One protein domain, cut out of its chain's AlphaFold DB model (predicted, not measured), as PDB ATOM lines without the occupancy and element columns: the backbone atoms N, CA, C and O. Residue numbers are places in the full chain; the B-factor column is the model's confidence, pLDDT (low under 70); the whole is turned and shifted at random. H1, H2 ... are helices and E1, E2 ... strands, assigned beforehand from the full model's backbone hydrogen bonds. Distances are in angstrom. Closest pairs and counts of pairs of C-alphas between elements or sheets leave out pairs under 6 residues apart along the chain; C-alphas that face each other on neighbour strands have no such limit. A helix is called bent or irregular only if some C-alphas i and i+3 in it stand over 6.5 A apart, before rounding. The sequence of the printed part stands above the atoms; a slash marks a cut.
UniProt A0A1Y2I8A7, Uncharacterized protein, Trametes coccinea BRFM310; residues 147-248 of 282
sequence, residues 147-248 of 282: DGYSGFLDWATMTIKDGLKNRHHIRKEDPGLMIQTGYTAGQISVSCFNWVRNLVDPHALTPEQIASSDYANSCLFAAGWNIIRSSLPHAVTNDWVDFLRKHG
ATOM      1  N   ASP A 147     130.444 164.972 117.853       54.28
ATOM      2  CA  ASP A 147     129.573 163.806 117.683       54.28
ATOM      3  C   ASP A 147     129.668 162.786 118.850       54.28
ATOM      4  O   ASP A 147     129.106 161.689 118.784       54.28
ATOM      5  N   GLY A 148     130.392 163.100 119.934       53.31
ATOM      6  CA  GLY A 148     130.609 162.186 121.068       53.31
ATOM      7  C   GLY A 148     131.610 161.052 120.784       53.31
ATOM      8  O   GLY A 148     131.720 160.110 121.572       53.31
ATOM      9  N   TYR A 149     132.353 161.147 119.675       52.78
ATOM     10  CA  TYR A 149     133.395 160.203 119.240       52.78
ATOM     11  C   TYR A 149     134.817 160.636 119.620       52.78
ATOM     12  O   TYR A 149     135.778 160.015 119.154       52.78
ATOM     13  N   SER A 150     134.970 161.653 120.476       61.47
ATOM     14  CA  SER A 150     136.279 162.133 120.948       61.47
ATOM     15  C   SER A 150     137.178 160.984 121.398       61.47
ATOM     16  O   SER A 150     138.318 160.900 120.970       61.47
ATOM     17  N   GLY A 151     136.629 159.984 122.097       70.62
ATOM     18  CA  GLY A 151     137.396 158.826 122.559       70.62
ATOM     19  C   GLY A 151     138.114 158.025 121.459       70.62
ATOM     20  O   GLY A 151     139.196 157.500 121.715       70.62
ATOM     21  N   PHE A 152     137.566 157.930 120.238       77.69
ATOM     22  CA  PHE A 152     138.265 157.271 119.125       77.69
ATOM     23  C   PHE A 152     139.372 158.160 118.551       77.69
ATOM     24  O   PHE A 152     140.484 157.677 118.343       77.69
ATOM     25  N   LEU A 153     139.074 159.438 118.302       77.88
ATOM     26  CA  LEU A 153     140.038 160.390 117.741       77.88
ATOM     27  C   LEU A 153     141.192 160.656 118.714       77.88
ATOM     28  O   LEU A 153     142.350 160.678 118.297       77.88
ATOM     29  N   ASP A 154     140.897 160.746 120.007       81.38
ATOM     30  CA  ASP A 154     141.872 160.847 121.090       81.38
ATOM     31  C   ASP A 154     142.760 159.604 121.129       81.38
ATOM     32  O   ASP A 154     143.987 159.710 121.128       81.38
ATOM     33  N   TRP A 155     142.162 158.408 121.093       85.75
ATOM     34  CA  TRP A 155     142.915 157.155 121.059       85.75
ATOM     35  C   TRP A 155     143.809 157.045 119.816       85.75
ATOM     36  O   TRP A 155     144.978 156.662 119.927       85.75
ATOM     37  N   ALA A 156     143.291 157.396 118.638       85.00
ATOM     38  CA  ALA A 156     144.045 157.383 117.390       85.00
ATOM     39  C   ALA A 156     145.218 158.371 117.449       85.00
ATOM     40  O   ALA A 156     146.355 158.009 117.140       85.00
ATOM     41  N   THR A 157     144.961 159.588 117.932       85.50
ATOM     42  CA  THR A 157     145.971 160.636 118.118       85.50
ATOM     43  C   THR A 157     147.059 160.193 119.087       85.50
ATOM     44  O   THR A 157     148.244 160.339 118.788       85.50
ATOM     45  N   MET A 158     146.686 159.607 120.226       88.31
ATOM     46  CA  MET A 158     147.644 159.080 121.199       88.31
ATOM     47  C   MET A 158     148.475 157.936 120.615       88.31
ATOM     48  O   MET A 158     149.694 157.940 120.757       88.31
ATOM     49  N   THR A 159     147.850 157.018 119.874       88.88
ATOM     50  CA  THR A 159     148.550 155.914 119.197       88.88
ATOM     51  C   THR A 159     149.585 156.436 118.194       88.88
ATOM     52  O   THR A 159     150.712 155.936 118.152       88.88
ATOM     53  N   ILE A 160     149.237 157.470 117.418       87.19
ATOM     54  CA  ILE A 160     150.158 158.116 116.472       87.19
ATOM     55  C   ILE A 160     151.302 158.806 117.219       87.19
ATOM     56  O   ILE A 160     152.465 158.580 116.883       87.19
ATOM     57  N   LYS A 161     151.000 159.607 118.249       87.75
ATOM     58  CA  LYS A 161     152.010 160.312 119.060       87.75
ATOM     59  C   LYS A 161     153.001 159.343 119.705       87.75
ATOM     60  O   LYS A 161     154.208 159.576 119.646       87.75
ATOM     61  N   ASP A 162     152.513 158.232 120.247       87.06
ATOM     62  CA  ASP A 162     153.360 157.183 120.815       87.06
ATOM     63  C   ASP A 162     154.235 156.518 119.747       87.06
ATOM     64  O   ASP A 162     155.415 156.244 119.987       87.06
ATOM     65  N   GLY A 163     153.693 156.294 118.548       85.62
ATOM     66  CA  GLY A 163     154.470 155.827 117.403       85.62
ATOM     67  C   GLY A 163     155.600 156.795 117.043       85.62
ATOM     68  O   GLY A 163     156.746 156.366 116.904       85.62
ATOM     69  N   LEU A 164     155.288 158.092 116.922       87.00
ATOM     70  CA  LEU A 164     156.236 159.143 116.536       87.00
ATOM     71  C   LEU A 164     157.363 159.306 117.558       87.00
ATOM     72  O   LEU A 164     158.515 159.481 117.177       87.00
ATOM     73  N   LYS A 165     157.049 159.205 118.852       86.75
ATOM     74  CA  LYS A 165     158.033 159.321 119.935       86.75
ATOM     75  C   LYS A 165     159.064 158.194 119.915       86.75
ATOM     76  O   LYS A 165     160.236 158.414 120.207       86.75
ATOM     77  N   ASN A 166     158.613 156.977 119.626       86.75
ATOM     78  CA  ASN A 166     159.420 155.780 119.838       86.75
ATOM     79  C   ASN A 166     160.126 155.290 118.571       86.75
ATOM     80  O   ASN A 166     160.925 154.359 118.661       86.75
ATOM     81  N   ARG A 167     159.856 155.881 117.398       87.69
ATOM     82  CA  ARG A 167     160.366 155.406 116.105       87.69
ATOM     83  C   ARG A 167     161.110 156.491 115.332       87.69
ATOM     84  O   ARG A 167     160.737 157.654 115.342       87.69
ATOM     85  N   HIS A 168     162.170 156.092 114.636       85.88
ATOM     86  CA  HIS A 168     162.969 156.990 113.817       85.88
ATOM     87  C   HIS A 168     162.149 157.591 112.679       85.88
ATOM     88  O   HIS A 168     161.449 156.879 111.947       85.88
ATOM     89  N   HIS A 169     162.346 158.896 112.491       82.38
ATOM     90  CA  HIS A 169     161.813 159.617 111.352       82.38
ATOM     91  C   HIS A 169     162.404 159.100 110.045       82.38
ATOM     92  O   HIS A 169     163.617 158.893 109.932       82.38
ATOM     93  N   ILE A 170     161.537 158.910 109.053       79.44
ATOM     94  CA  ILE A 170     161.952 158.494 107.709       79.44
ATOM     95  C   ILE A 170     162.251 159.671 106.784       79.44
ATOM     96  O   ILE A 170     162.942 159.485 105.789       79.44
ATOM     97  N   ARG A 171     161.775 160.869 107.131       77.56
ATOM     98  CA  ARG A 171     162.109 162.124 106.456       77.56
ATOM     99  C   ARG A 171     162.808 163.014 107.468       77.56
ATOM    100  O   ARG A 171     162.200 163.377 108.467       77.56
ATOM    101  N   LYS A 172     164.102 163.257 107.282       73.06
ATOM    102  CA  LYS A 172     164.917 164.028 108.238       73.06
ATOM    103  C   LYS A 172     164.993 165.506 107.861       73.06
ATOM    104  O   LYS A 172     165.365 166.333 108.683       73.06
ATOM    105  N   GLU A 173     164.686 165.790 106.606       74.69
ATOM    106  CA  GLU A 173     164.786 167.076 105.932       74.69
ATOM    107  C   GLU A 173     163.452 167.834 105.859       74.69
ATOM    108  O   GLU A 173     163.463 169.040 105.625       74.69
ATOM    109  N   ASP A 174     162.325 167.155 106.096       73.31
ATOM    110  CA  ASP A 174     161.002 167.779 106.148       73.31
ATOM    111  C   ASP A 174     160.705 168.312 107.563       73.31
ATOM    112  O   ASP A 174     161.067 167.665 108.549       73.31
ATOM    113  N   PRO A 175     160.004 169.456 107.698       70.50
ATOM    114  CA  PRO A 175     159.586 169.978 109.002       70.50
ATOM    115  C   PRO A 175     158.520 169.103 109.684       70.50
ATOM    116  O   PRO A 175     158.314 169.214 110.890       70.50
ATOM    117  N   GLY A 176     157.839 168.239 108.924       74.31
ATOM    118  CA  GLY A 176     156.849 167.297 109.439       74.31
ATOM    119  C   GLY A 176     157.473 166.027 110.024       74.31
ATOM    120  O   GLY A 176     158.551 165.588 109.628       74.31
ATOM    121  N   LEU A 177     156.753 165.384 110.946       74.56
ATOM    122  CA  LEU A 177     157.176 164.123 111.550       74.56
ATOM    123  C   LEU A 177     156.523 162.942 110.833       74.56
ATOM    124  O   LEU A 177     155.302 162.814 110.798       74.56
ATOM    125  N   MET A 178     157.346 162.036 110.304       80.25
ATOM    126  CA  MET A 178     156.865 160.830 109.631       80.25
ATOM    127  C   MET A 178     157.654 159.607 110.072       80.25
ATOM    128  O   MET A 178     158.883 159.637 110.089       80.25
ATOM    129  N   ILE A 179     156.955 158.516 110.374       82.38
ATOM    130  CA  ILE A 179     157.553 157.227 110.730       82.38
ATOM    131  C   ILE A 179     157.078 156.142 109.774       82.38
ATOM    132  O   ILE A 179     155.981 156.205 109.224       82.38
ATOM    133  N   GLN A 180     157.890 155.101 109.629       80.06
ATOM    134  CA  GLN A 180     157.446 153.851 109.031       80.06
ATOM    135  C   GLN A 180     156.953 152.908 110.134       80.06
ATOM    136  O   GLN A 180     157.629 152.716 111.146       80.06
ATOM    137  N   THR A 181     155.780 152.321 109.931       77.62
ATOM    138  CA  THR A 181     155.125 151.368 110.837       77.62
ATOM    139  C   THR A 181     154.393 150.323 109.993       77.62
ATOM    140  O   THR A 181     154.130 150.565 108.813       77.62
ATOM    141  N   GLY A 182     154.125 149.143 110.548       75.38
ATOM    142  CA  GLY A 182     153.617 148.008 109.781       75.38
ATOM    143  C   GLY A 182     154.680 146.958 109.478       75.38
ATOM    144  O   GLY A 182     155.722 146.867 110.134       75.38
ATOM    145  N   TYR A 183     154.408 146.155 108.455       70.69
ATOM    146  CA  TYR A 183     155.308 145.107 108.001       70.69
ATOM    147  C   TYR A 183     156.242 145.596 106.891       70.69
ATOM    148  O   TYR A 183     155.865 146.382 106.023       70.69
ATOM    149  N   THR A 184     157.469 145.087 106.897       71.38
ATOM    150  CA  THR A 184     158.473 145.327 105.858       71.38
ATOM    151  C   THR A 184     159.111 144.011 105.421       71.38
ATOM    152  O   THR A 184     159.151 143.045 106.182       71.38
ATOM    153  N   ALA A 185     159.637 143.972 104.193       61.03
ATOM    154  CA  ALA A 185     160.297 142.804 103.601       61.03
ATOM    155  C   ALA A 185     161.675 142.470 104.225       61.03
ATOM    156  O   ALA A 185     162.359 141.554 103.763       61.03
ATOM    157  N   GLY A 186     162.081 143.205 105.266       62.28
ATOM    158  CA  GLY A 186     163.346 143.002 105.964       62.28
ATOM    159  C   GLY A 186     164.562 143.393 105.120       62.28
ATOM    160  O   GLY A 186     164.457 144.081 104.104       62.28
ATOM    161  N   GLN A 187     165.750 142.981 105.564       60.31
ATOM    162  CA  GLN A 187     166.985 143.197 104.811       60.31
ATOM    163  C   GLN A 187     167.045 142.257 103.601       60.31
ATOM    164  O   GLN A 187     166.625 141.108 103.683       60.31
ATOM    165  N   ILE A 188     167.652 142.702 102.496       61.84
ATOM    166  CA  ILE A 188     167.823 141.873 101.284       61.84
ATOM    167  C   ILE A 188     168.595 140.575 101.589       61.84
ATOM    168  O   ILE A 188     168.321 139.540 100.989       61.84
ATOM    169  N   SER A 189     169.541 140.628 102.532       69.19
ATOM    170  CA  SER A 189     170.352 139.489 102.981       69.19
ATOM    171  C   SER A 189     169.584 138.474 103.831       69.19
ATOM    172  O   SER A 189     169.985 137.316 103.902       69.19
ATOM    173  N   VAL A 190     168.493 138.896 104.476       60.28
ATOM    174  CA  VAL A 190     167.645 138.071 105.345       60.28
ATOM    175  C   VAL A 190     166.198 138.472 105.079       60.28
ATOM    176  O   VAL A 190     165.557 139.150 105.883       60.28
ATOM    177  N   SER A 191     165.710 138.108 103.893       56.81
ATOM    178  CA  SER A 191     164.372 138.471 103.438       56.81
ATOM    179  C   SER A 191     163.326 137.744 104.278       56.81
ATOM    180  O   SER A 191     163.012 136.577 104.031       56.81
ATOM    181  N   CYS A 192     162.797 138.430 105.284       59.66
ATOM    182  CA  CYS A 192     161.678 137.972 106.086       59.66
ATOM    183  C   CYS A 192     160.666 139.103 106.223       59.66
ATOM    184  O   CYS A 192     161.022 140.271 106.378       59.66
ATOM    185  N   PHE A 193     159.386 138.749 106.153       62.03
ATOM    186  CA  PHE A 193     158.321 139.693 106.438       62.03
ATOM    187  C   PHE A 193     158.234 139.854 107.954       62.03
ATOM    188  O   PHE A 193     157.959 138.889 108.667       62.03
ATOM    189  N   ASN A 194     158.545 141.043 108.459       63.22
ATOM    190  CA  ASN A 194     158.543 141.315 109.892       63.22
ATOM    191  C   ASN A 194     158.086 142.745 110.164       63.22
ATOM    192  O   ASN A 194     158.094 143.590 109.267       63.22
ATOM    193  N   TRP A 195     157.699 143.011 111.407       73.38
ATOM    194  CA  TRP A 195     157.377 144.360 111.829       73.38
ATOM    195  C   TRP A 195     158.594 145.275 111.699       73.38
ATOM    196  O   TRP A 195     159.735 144.858 111.931       73.38
ATOM    197  N   VAL A 196     158.355 146.525 111.315       77.50
ATOM    198  CA  VAL A 196     159.407 147.529 111.165       77.50
ATOM    199  C   VAL A 196     160.118 147.726 112.510       77.50
ATOM    200  O   VAL A 196     159.510 148.052 113.531       77.50
ATOM    201  N   ARG A 197     161.442 147.541 112.509       79.12
ATOM    202  CA  ARG A 197     162.317 147.700 113.682       79.12
ATOM    203  C   ARG A 197     163.093 149.011 113.599       79.12
ATOM    204  O   ARG A 197     164.302 149.007 113.406       79.12
ATOM    205  N   ASN A 198     162.386 150.130 113.698       84.44
ATOM    206  CA  ASN A 198     162.961 151.477 113.651       84.44
ATOM    207  C   ASN A 198     162.856 152.196 115.001       84.44
ATOM    208  O   ASN A 198     162.617 153.395 115.017       84.44
ATOM    209  N   LEU A 199     162.990 151.485 116.121       86.81
ATOM    210  CA  LEU A 199     162.923 152.110 117.442       86.81
ATOM    211  C   LEU A 199     164.086 153.089 117.646       86.81
ATOM    212  O   LEU A 199     165.213 152.759 117.286       86.81
ATOM    213  N   VAL A 200     163.803 154.256 118.233       86.75
ATOM    214  CA  VAL A 200     164.823 155.270 118.567       86.75
ATOM    215  C   VAL A 200     165.777 154.748 119.639       86.75
ATOM    216  O   VAL A 200     166.990 154.880 119.507       86.75
ATOM    217  N   ASP A 201     165.220 154.122 120.678       86.50
ATOM    218  CA  ASP A 201     165.968 153.418 121.715       86.50
ATOM    219  C   ASP A 201     165.379 152.005 121.894       86.50
ATOM    220  O   ASP A 201     164.308 151.847 122.488       86.50
ATOM    221  N   PRO A 202     166.053 150.962 121.375       77.94
ATOM    222  CA  PRO A 202     165.608 149.576 121.503       77.94
ATOM    223  C   PRO A 202     165.563 149.039 122.943       77.94
ATOM    224  O   PRO A 202     164.978 147.980 123.157       77.94
ATOM    225  N   HIS A 203     166.193 149.716 123.909       83.81
ATOM    226  CA  HIS A 203     166.265 149.285 125.308       83.81
ATOM    227  C   HIS A 203     165.324 150.066 126.233       83.81
ATOM    228  O   HIS A 203     165.091 149.633 127.360       83.81
ATOM    229  N   ALA A 204     164.757 151.181 125.764       86.44
ATOM    230  CA  ALA A 204     163.827 152.000 126.543       86.44
ATOM    231  C   ALA A 204     162.456 151.340 126.762       86.44
ATOM    232  O   ALA A 204     161.748 151.701 127.702       86.44
ATOM    233  N   LEU A 205     162.069 150.400 125.896       85.00
ATOM    234  CA  LEU A 205     160.777 149.720 125.942       85.00
ATOM    235  C   LEU A 205     160.960 148.220 126.148       85.00
ATOM    236  O   LEU A 205     161.835 147.596 125.545       85.00
ATOM    237  N   THR A 206     160.088 147.621 126.957       87.62
ATOM    238  CA  THR A 206     160.045 146.162 127.075       87.62
ATOM    239  C   THR A 206     159.466 145.535 125.800       87.62
ATOM    240  O   THR A 206     158.702 146.185 125.074       87.62
ATOM    241  N   PRO A 207     159.769 144.256 125.514       84.94
ATOM    242  CA  PRO A 207     159.165 143.539 124.391       84.94
ATOM    243  C   PRO A 207     157.629 143.590 124.390       84.94
ATOM    244  O   PRO A 207     157.012 143.704 123.332       84.94
ATOM    245  N   GLU A 208     157.005 143.557 125.569       83.69
ATOM    246  CA  GLU A 208     155.551 143.629 125.738       83.69
ATOM    247  C   GLU A 208     155.003 145.014 125.378       83.69
ATOM    248  O   GLU A 208     153.960 145.111 124.734       83.69
ATOM    249  N   GLN A 209     155.710 146.087 125.745       85.44
ATOM    250  CA  GLN A 209     155.327 147.456 125.390       85.44
ATOM    251  C   GLN A 209     155.423 147.689 123.881       85.44
ATOM    252  O   GLN A 209     154.518 148.283 123.293       85.44
ATOM    253  N   ILE A 210     156.477 147.170 123.244       83.69
ATOM    254  CA  ILE A 210     156.637 147.220 121.785       83.69
ATOM    255  C   ILE A 210     155.481 146.472 121.116       83.69
ATOM    256  O   ILE A 210     154.786 147.042 120.279       83.69
ATOM    257  N   ALA A 211     155.204 145.237 121.544       82.56
ATOM    258  CA  ALA A 211     154.113 144.437 120.994       82.56
ATOM    259  C   ALA A 211     152.739 145.101 121.186       82.56
ATOM    260  O   ALA A 211     151.904 145.069 120.282       82.56
ATOM    261  N   SER A 212     152.502 145.730 122.340       81.56
ATOM    262  CA  SER A 212     151.259 146.459 122.600       81.56
ATOM    263  C   SER A 212     151.116 147.692 121.705       81.56
ATOM    264  O   SER A 212     150.021 147.954 121.207       81.56
ATOM    265  N   SER A 213     152.202 148.438 121.482       84.38
ATOM    266  CA  SER A 213     152.212 149.581 120.562       84.38
ATOM    267  C   SER A 213     151.962 149.135 119.119       84.38
ATOM    268  O   SER A 213     151.148 149.732 118.412       84.38
ATOM    269  N   ASP A 214     152.592 148.042 118.691       82.88
ATOM    270  CA  ASP A 214     152.437 147.480 117.346       82.88
ATOM    271  C   ASP A 214     151.013 146.975 117.098       82.88
ATOM    272  O   ASP A 214     150.451 147.169 116.015       82.88
ATOM    273  N   TYR A 215     150.392 146.391 118.124       81.75
ATOM    274  CA  TYR A 215     148.991 145.995 118.086       81.75
ATOM    275  C   TYR A 215     148.060 147.206 117.941       81.75
ATOM    276  O   TYR A 215     147.223 147.215 117.040       81.75
ATOM    277  N   ALA A 216     148.240 148.251 118.755       82.00
ATOM    278  CA  ALA A 216     147.436 149.471 118.662       82.00
ATOM    279  C   ALA A 216     147.560 150.141 117.281       82.00
ATOM    280  O   ALA A 216     146.549 150.472 116.661       82.00
ATOM    281  N   ASN A 217     148.783 150.247 116.747       83.31
ATOM    282  CA  ASN A 217     149.030 150.749 115.393       83.31
ATOM    283  C   ASN A 217     148.329 149.889 114.330       83.31
ATOM    284  O   ASN A 217     147.695 150.415 113.419       83.31
ATOM    285  N   SER A 218     148.391 148.561 114.459       79.50
ATOM    286  CA  SER A 218     147.696 147.643 113.547       79.50
ATOM    287  C   SER A 218     146.178 147.833 113.587       79.50
ATOM    288  O   SER A 218     145.533 147.852 112.538       79.50
ATOM    289  N   CYS A 219     145.599 148.013 114.777       79.94
ATOM    290  CA  CYS A 219     144.179 148.322 114.939       79.94
ATOM    291  C   CYS A 219     143.809 149.655 114.279       79.94
ATOM    292  O   CYS A 219     142.769 149.730 113.626       79.94
ATOM    293  N   LEU A 220     144.661 150.677 114.399       83.19
ATOM    294  CA  LEU A 220     144.441 151.974 113.764       83.19
ATOM    295  C   LEU A 220     144.454 151.861 112.232       83.19
ATOM    296  O   LEU A 220     143.557 152.390 111.576       83.19
ATOM    297  N   PHE A 221     145.394 151.106 111.654       80.19
ATOM    298  CA  PHE A 221     145.412 150.857 110.208       80.19
ATOM    299  C   PHE A 221     144.209 150.059 109.729       80.19
ATOM    300  O   PHE A 221     143.622 150.403 108.704       80.19
ATOM    301  N   ALA A 222     143.801 149.033 110.475       78.44
ATOM    302  CA  ALA A 222     142.594 148.284 110.152       78.44
ATOM    303  C   ALA A 222     141.351 149.186 110.213       78.44
ATOM    304  O   ALA A 222     140.502 149.121 109.327       78.44
ATOM    305  N   ALA A 223     141.240 150.055 111.220       77.81
ATOM    306  CA  ALA A 223     140.145 151.017 111.318       77.81
ATOM    307  C   ALA A 223     140.142 151.983 110.122       77.81
ATOM    308  O   ALA A 223     139.125 152.097 109.441       77.81
ATOM    309  N   GLY A 224     141.291 152.591 109.805       78.94
ATOM    310  CA  GLY A 224     141.445 153.488 108.657       78.94
ATOM    311  C   GLY A 224     141.114 152.809 107.326       78.94
ATOM    312  O   GLY A 224     140.354 153.353 106.530       78.94
ATOM    313  N   TRP A 225     141.596 151.582 107.108       78.44
ATOM    314  CA  TRP A 225     141.262 150.795 105.921       78.44
ATOM    315  C   TRP A 225     139.763 150.509 105.817       78.44
ATOM    316  O   TRP A 225     139.193 150.603 104.732       78.44
ATOM    317  N   ASN A 226     139.101 150.184 106.929       75.56
ATOM    318  CA  ASN A 226     137.663 149.935 106.917       75.56
ATOM    319  C   ASN A 226     136.855 151.210 106.647       75.56
ATOM    320  O   ASN A 226     135.884 151.121 105.900       75.56
ATOM    321  N   ILE A 227     137.282 152.369 107.165       74.00
ATOM    322  CA  ILE A 227     136.697 153.678 106.828       74.00
ATOM    323  C   ILE A 227     136.861 153.948 105.327       74.00
ATOM    324  O   ILE A 227     135.880 154.174 104.623       74.00
ATOM    325  N   ILE A 228     138.085 153.828 104.807       74.56
ATOM    326  CA  ILE A 228     138.394 154.006 103.381       74.56
ATOM    327  C   ILE A 228     137.522 153.091 102.517       74.56
ATOM    328  O   ILE A 228     136.892 153.551 101.570       74.56
ATOM    329  N   ARG A 229     137.431 151.803 102.863       76.38
ATOM    330  CA  ARG A 229     136.642 150.826 102.108       76.38
ATOM    331  C   ARG A 229     135.138 151.092 102.181       76.38
ATOM    332  O   ARG A 229     134.431 150.732 101.246       76.38
ATOM    333  N   SER A 230     134.638 151.666 103.277       68.69
ATOM    334  CA  SER A 230     133.224 152.037 103.394       68.69
ATOM    335  C   SER A 230     132.878 153.342 102.680       68.69
ATOM    336  O   SER A 230     131.724 153.534 102.312       68.69
ATOM    337  N   SER A 231     133.852 154.238 102.503       69.50
ATOM    338  CA  SER A 231     133.588 155.613 102.073       69.50
ATOM    339  C   SER A 231     134.084 155.937 100.665       69.50
ATOM    340  O   SER A 231     133.552 156.854 100.043       69.50
ATOM    341  N   LEU A 232     135.082 155.219 100.143       70.38
ATOM    342  CA  LEU A 232     135.592 155.441  98.791       70.38
ATOM    343  C   LEU A 232     134.864 154.584  97.745       70.38
ATOM    344  O   LEU A 232     134.480 153.447  98.030       70.38
ATOM    345  N   PRO A 233     134.732 155.081  96.501       69.06
ATOM    346  CA  PRO A 233     134.244 154.281  95.387       69.06
ATOM    347  C   PRO A 233     135.087 153.020  95.186       69.06
ATOM    348  O   PRO A 233     136.318 153.067  95.235       69.06
ATOM    349  N   HIS A 234     134.433 151.903  94.856       74.69
ATOM    350  CA  HIS A 234     135.124 150.633  94.619       74.69
ATOM    351  C   HIS A 234     136.211 150.724  93.544       74.69
ATOM    352  O   HIS A 234     137.226 150.048  93.670       74.69
ATOM    353  N   ALA A 235     136.043 151.591  92.543       68.25
ATOM    354  CA  ALA A 235     137.063 151.857  91.528       68.25
ATOM    355  C   ALA A 235     138.419 152.272  92.134       68.25
ATOM    356  O   ALA A 235     139.454 151.903  91.599       68.25
ATOM    357  N   VAL A 236     138.422 152.965  93.279       69.44
ATOM    358  CA  VAL A 236     139.646 153.381  93.984       69.44
ATOM    359  C   VAL A 236     140.201 152.252  94.864       69.44
ATOM    360  O   VAL A 236     141.412 152.104  95.019       69.44
ATOM    361  N   THR A 237     139.329 151.434  95.459       75.75
ATOM    362  CA  THR A 237     139.741 150.405  96.431       75.75
ATOM    363  C   THR A 237     140.046 149.041  95.811       75.75
ATOM    364  O   THR A 237     140.760 148.245  96.419       75.75
ATOM    365  N   ASN A 238     139.491 148.736  94.635       79.44
ATOM    366  CA  ASN A 238     139.582 147.411  94.019       79.44
ATOM    367  C   ASN A 238     141.014 147.060  93.625       79.44
ATOM    368  O   ASN A 238     141.430 145.940  93.895       79.44
ATOM    369  N   ASP A 239     141.789 148.014  93.108       77.75
ATOM    370  CA  ASP A 239     143.199 147.796  92.762       77.75
ATOM    371  C   ASP A 239     144.007 147.304  93.968       77.75
ATOM    372  O   ASP A 239     144.783 146.352  93.872       77.75
ATOM    373  N   TRP A 240     143.767 147.897  95.138       76.19
ATOM    374  CA  TRP A 240     144.382 147.473  96.392       76.19
ATOM    375  C   TRP A 240     143.902 146.089  96.830       76.19
ATOM    376  O   TRP A 240     144.715 145.241  97.196       76.19
ATOM    377  N   VAL A 241     142.593 145.833  96.779       80.44
ATOM    378  CA  VAL A 241     142.016 144.525  97.136       80.44
ATOM    379  C   VAL A 241     142.561 143.417  96.233       80.44
ATOM    380  O   VAL A 241     142.942 142.349  96.721       80.44
ATOM    381  N   ASP A 242     142.629 143.666  94.931       79.75
ATOM    382  CA  ASP A 242     143.109 142.714  93.941       79.75
ATOM    383  C   ASP A 242     144.618 142.514  94.048       79.75
ATOM    384  O   ASP A 242     145.077 141.374  93.960       79.75
ATOM    385  N   PHE A 243     145.389 143.567  94.335       75.62
ATOM    386  CA  PHE A 243     146.810 143.449  94.653       75.62
ATOM    387  C   PHE A 243     147.037 142.540  95.868       75.62
ATOM    388  O   PHE A 243     147.801 141.575  95.781       75.62
ATOM    389  N   LEU A 244     146.342 142.797  96.983       74.06
ATOM    390  CA  LEU A 244     146.463 141.981  98.196       74.06
ATOM    391  C   LEU A 244     146.109 140.516  97.909       74.06
ATOM    392  O   LEU A 244     146.879 139.617  98.253       74.06
ATOM    393  N   ARG A 245     144.997 140.271  97.202       76.50
ATOM    394  CA  ARG A 245     144.556 138.921  96.819       76.50
ATOM    395  C   ARG A 245     145.576 138.220  95.923       76.50
ATOM    396  O   ARG A 245     145.941 137.080  96.193       76.50
ATOM    397  N   LYS A 246     146.048 138.897  94.872       76.38
ATOM    398  CA  LYS A 246     147.015 138.365  93.899       76.38
ATOM    399  C   LYS A 246     148.320 137.935  94.565       76.38
ATOM    400  O   LYS A 246     148.927 136.958  94.137       76.38
ATOM    401  N   HIS A 247     148.746 138.661  95.594       70.12
ATOM    402  CA  HIS A 247     149.998 138.405  96.297       70.12
ATOM    403  C   HIS A 247     149.837 137.583  97.584       70.12
ATOM    404  O   HIS A 247     150.827 137.364  98.281       70.12
ATOM    405  N   GLY A 248     148.626 137.103  97.894       67.94
ATOM    406  CA  GLY A 248     148.356 136.323  99.104       67.94
ATOM    407  C   GLY A 248     148.622 137.103 100.394       67.94
ATOM    408  O   GLY A 248     148.966 136.506 101.414       67.94
TER     409      GLY A 248
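AT A GLANCE: This is residues 147 to 248 of the 282 residues of an uncharacterized protein of Trametes coccinea BRFM310 (UniProt A0A1Y2I8A7). Two helices, H1 and the longer H2, cross at a steep angle; a small strand hairpin, E1 and E2, lies away from H1 between two long links, and H3 turns off past the last residues of H2 as a separate arm. Residues 242 to 248 at the end of that arm stick out. The printed part has 102 residues, with three named helices and two named strands in the order H1, E1, E2, H2, H3; the sheet, E1 - E2, is antiparallel and the class is mostly helix. The whole is loose, with a radius of gyration of the C-alphas of 16.0 A and spans of 44 by 43 by 32 A.

HOW THE PARTS SIT: H1, residues 150 to 166, touches H2, residues 207 to 231, through residues 156 to 163 and 213 to 220 alone. Their closest C-alphas, of Thr 159 and Asn 217, are 6.4 A apart, and they run opposite ways at a steep tilt of 50 degrees. E1, residues 183 to 187, and E2, residues 190 to 195, form a hairpin at 154 degrees, with N 184 and O 194 at 2.9 A and N 194 and O 184 at 3.1 A, within hydrogen-bond range. H3, residues 234 to 246, is close to H2 but not clearly touching; their closest C-alphas, of Arg 229 and Thr 237, are 6.5 A apart, at a steep tilt of 46 degrees, opposite ways. H3 is apart from H1, E1 and E2. Every O i to N i+4 pair is within hydrogen-bond range in H1 and H2, and 7 of 9 in H3.

IN THESE COORDINATES: H1 begins at C-alpha 150 (136.279, 162.133, 120.948) and is 24.0 A long. E1 measures 12.3 A and E2 13.7 A. H2 spans 36.0 A from C-alpha 207 (159.165, 143.539, 124.391). H3, 17.1 A, ends at C-alpha 246 (147.015, 138.365, 93.899); it is irregular, but only just, with C-alphas 236 and 239 6.7 A apart.

THE WHOLE: The two C-alphas farthest apart, of Asp 147 and Ser 189, are 49.7 A apart. The printed part has no cut. The links H1 to E1 and E2 to H2 are long. Mean pLDDT of the printed part is 76.7; 20 residues are under 70, among them 147 to 150 and 185 to 194.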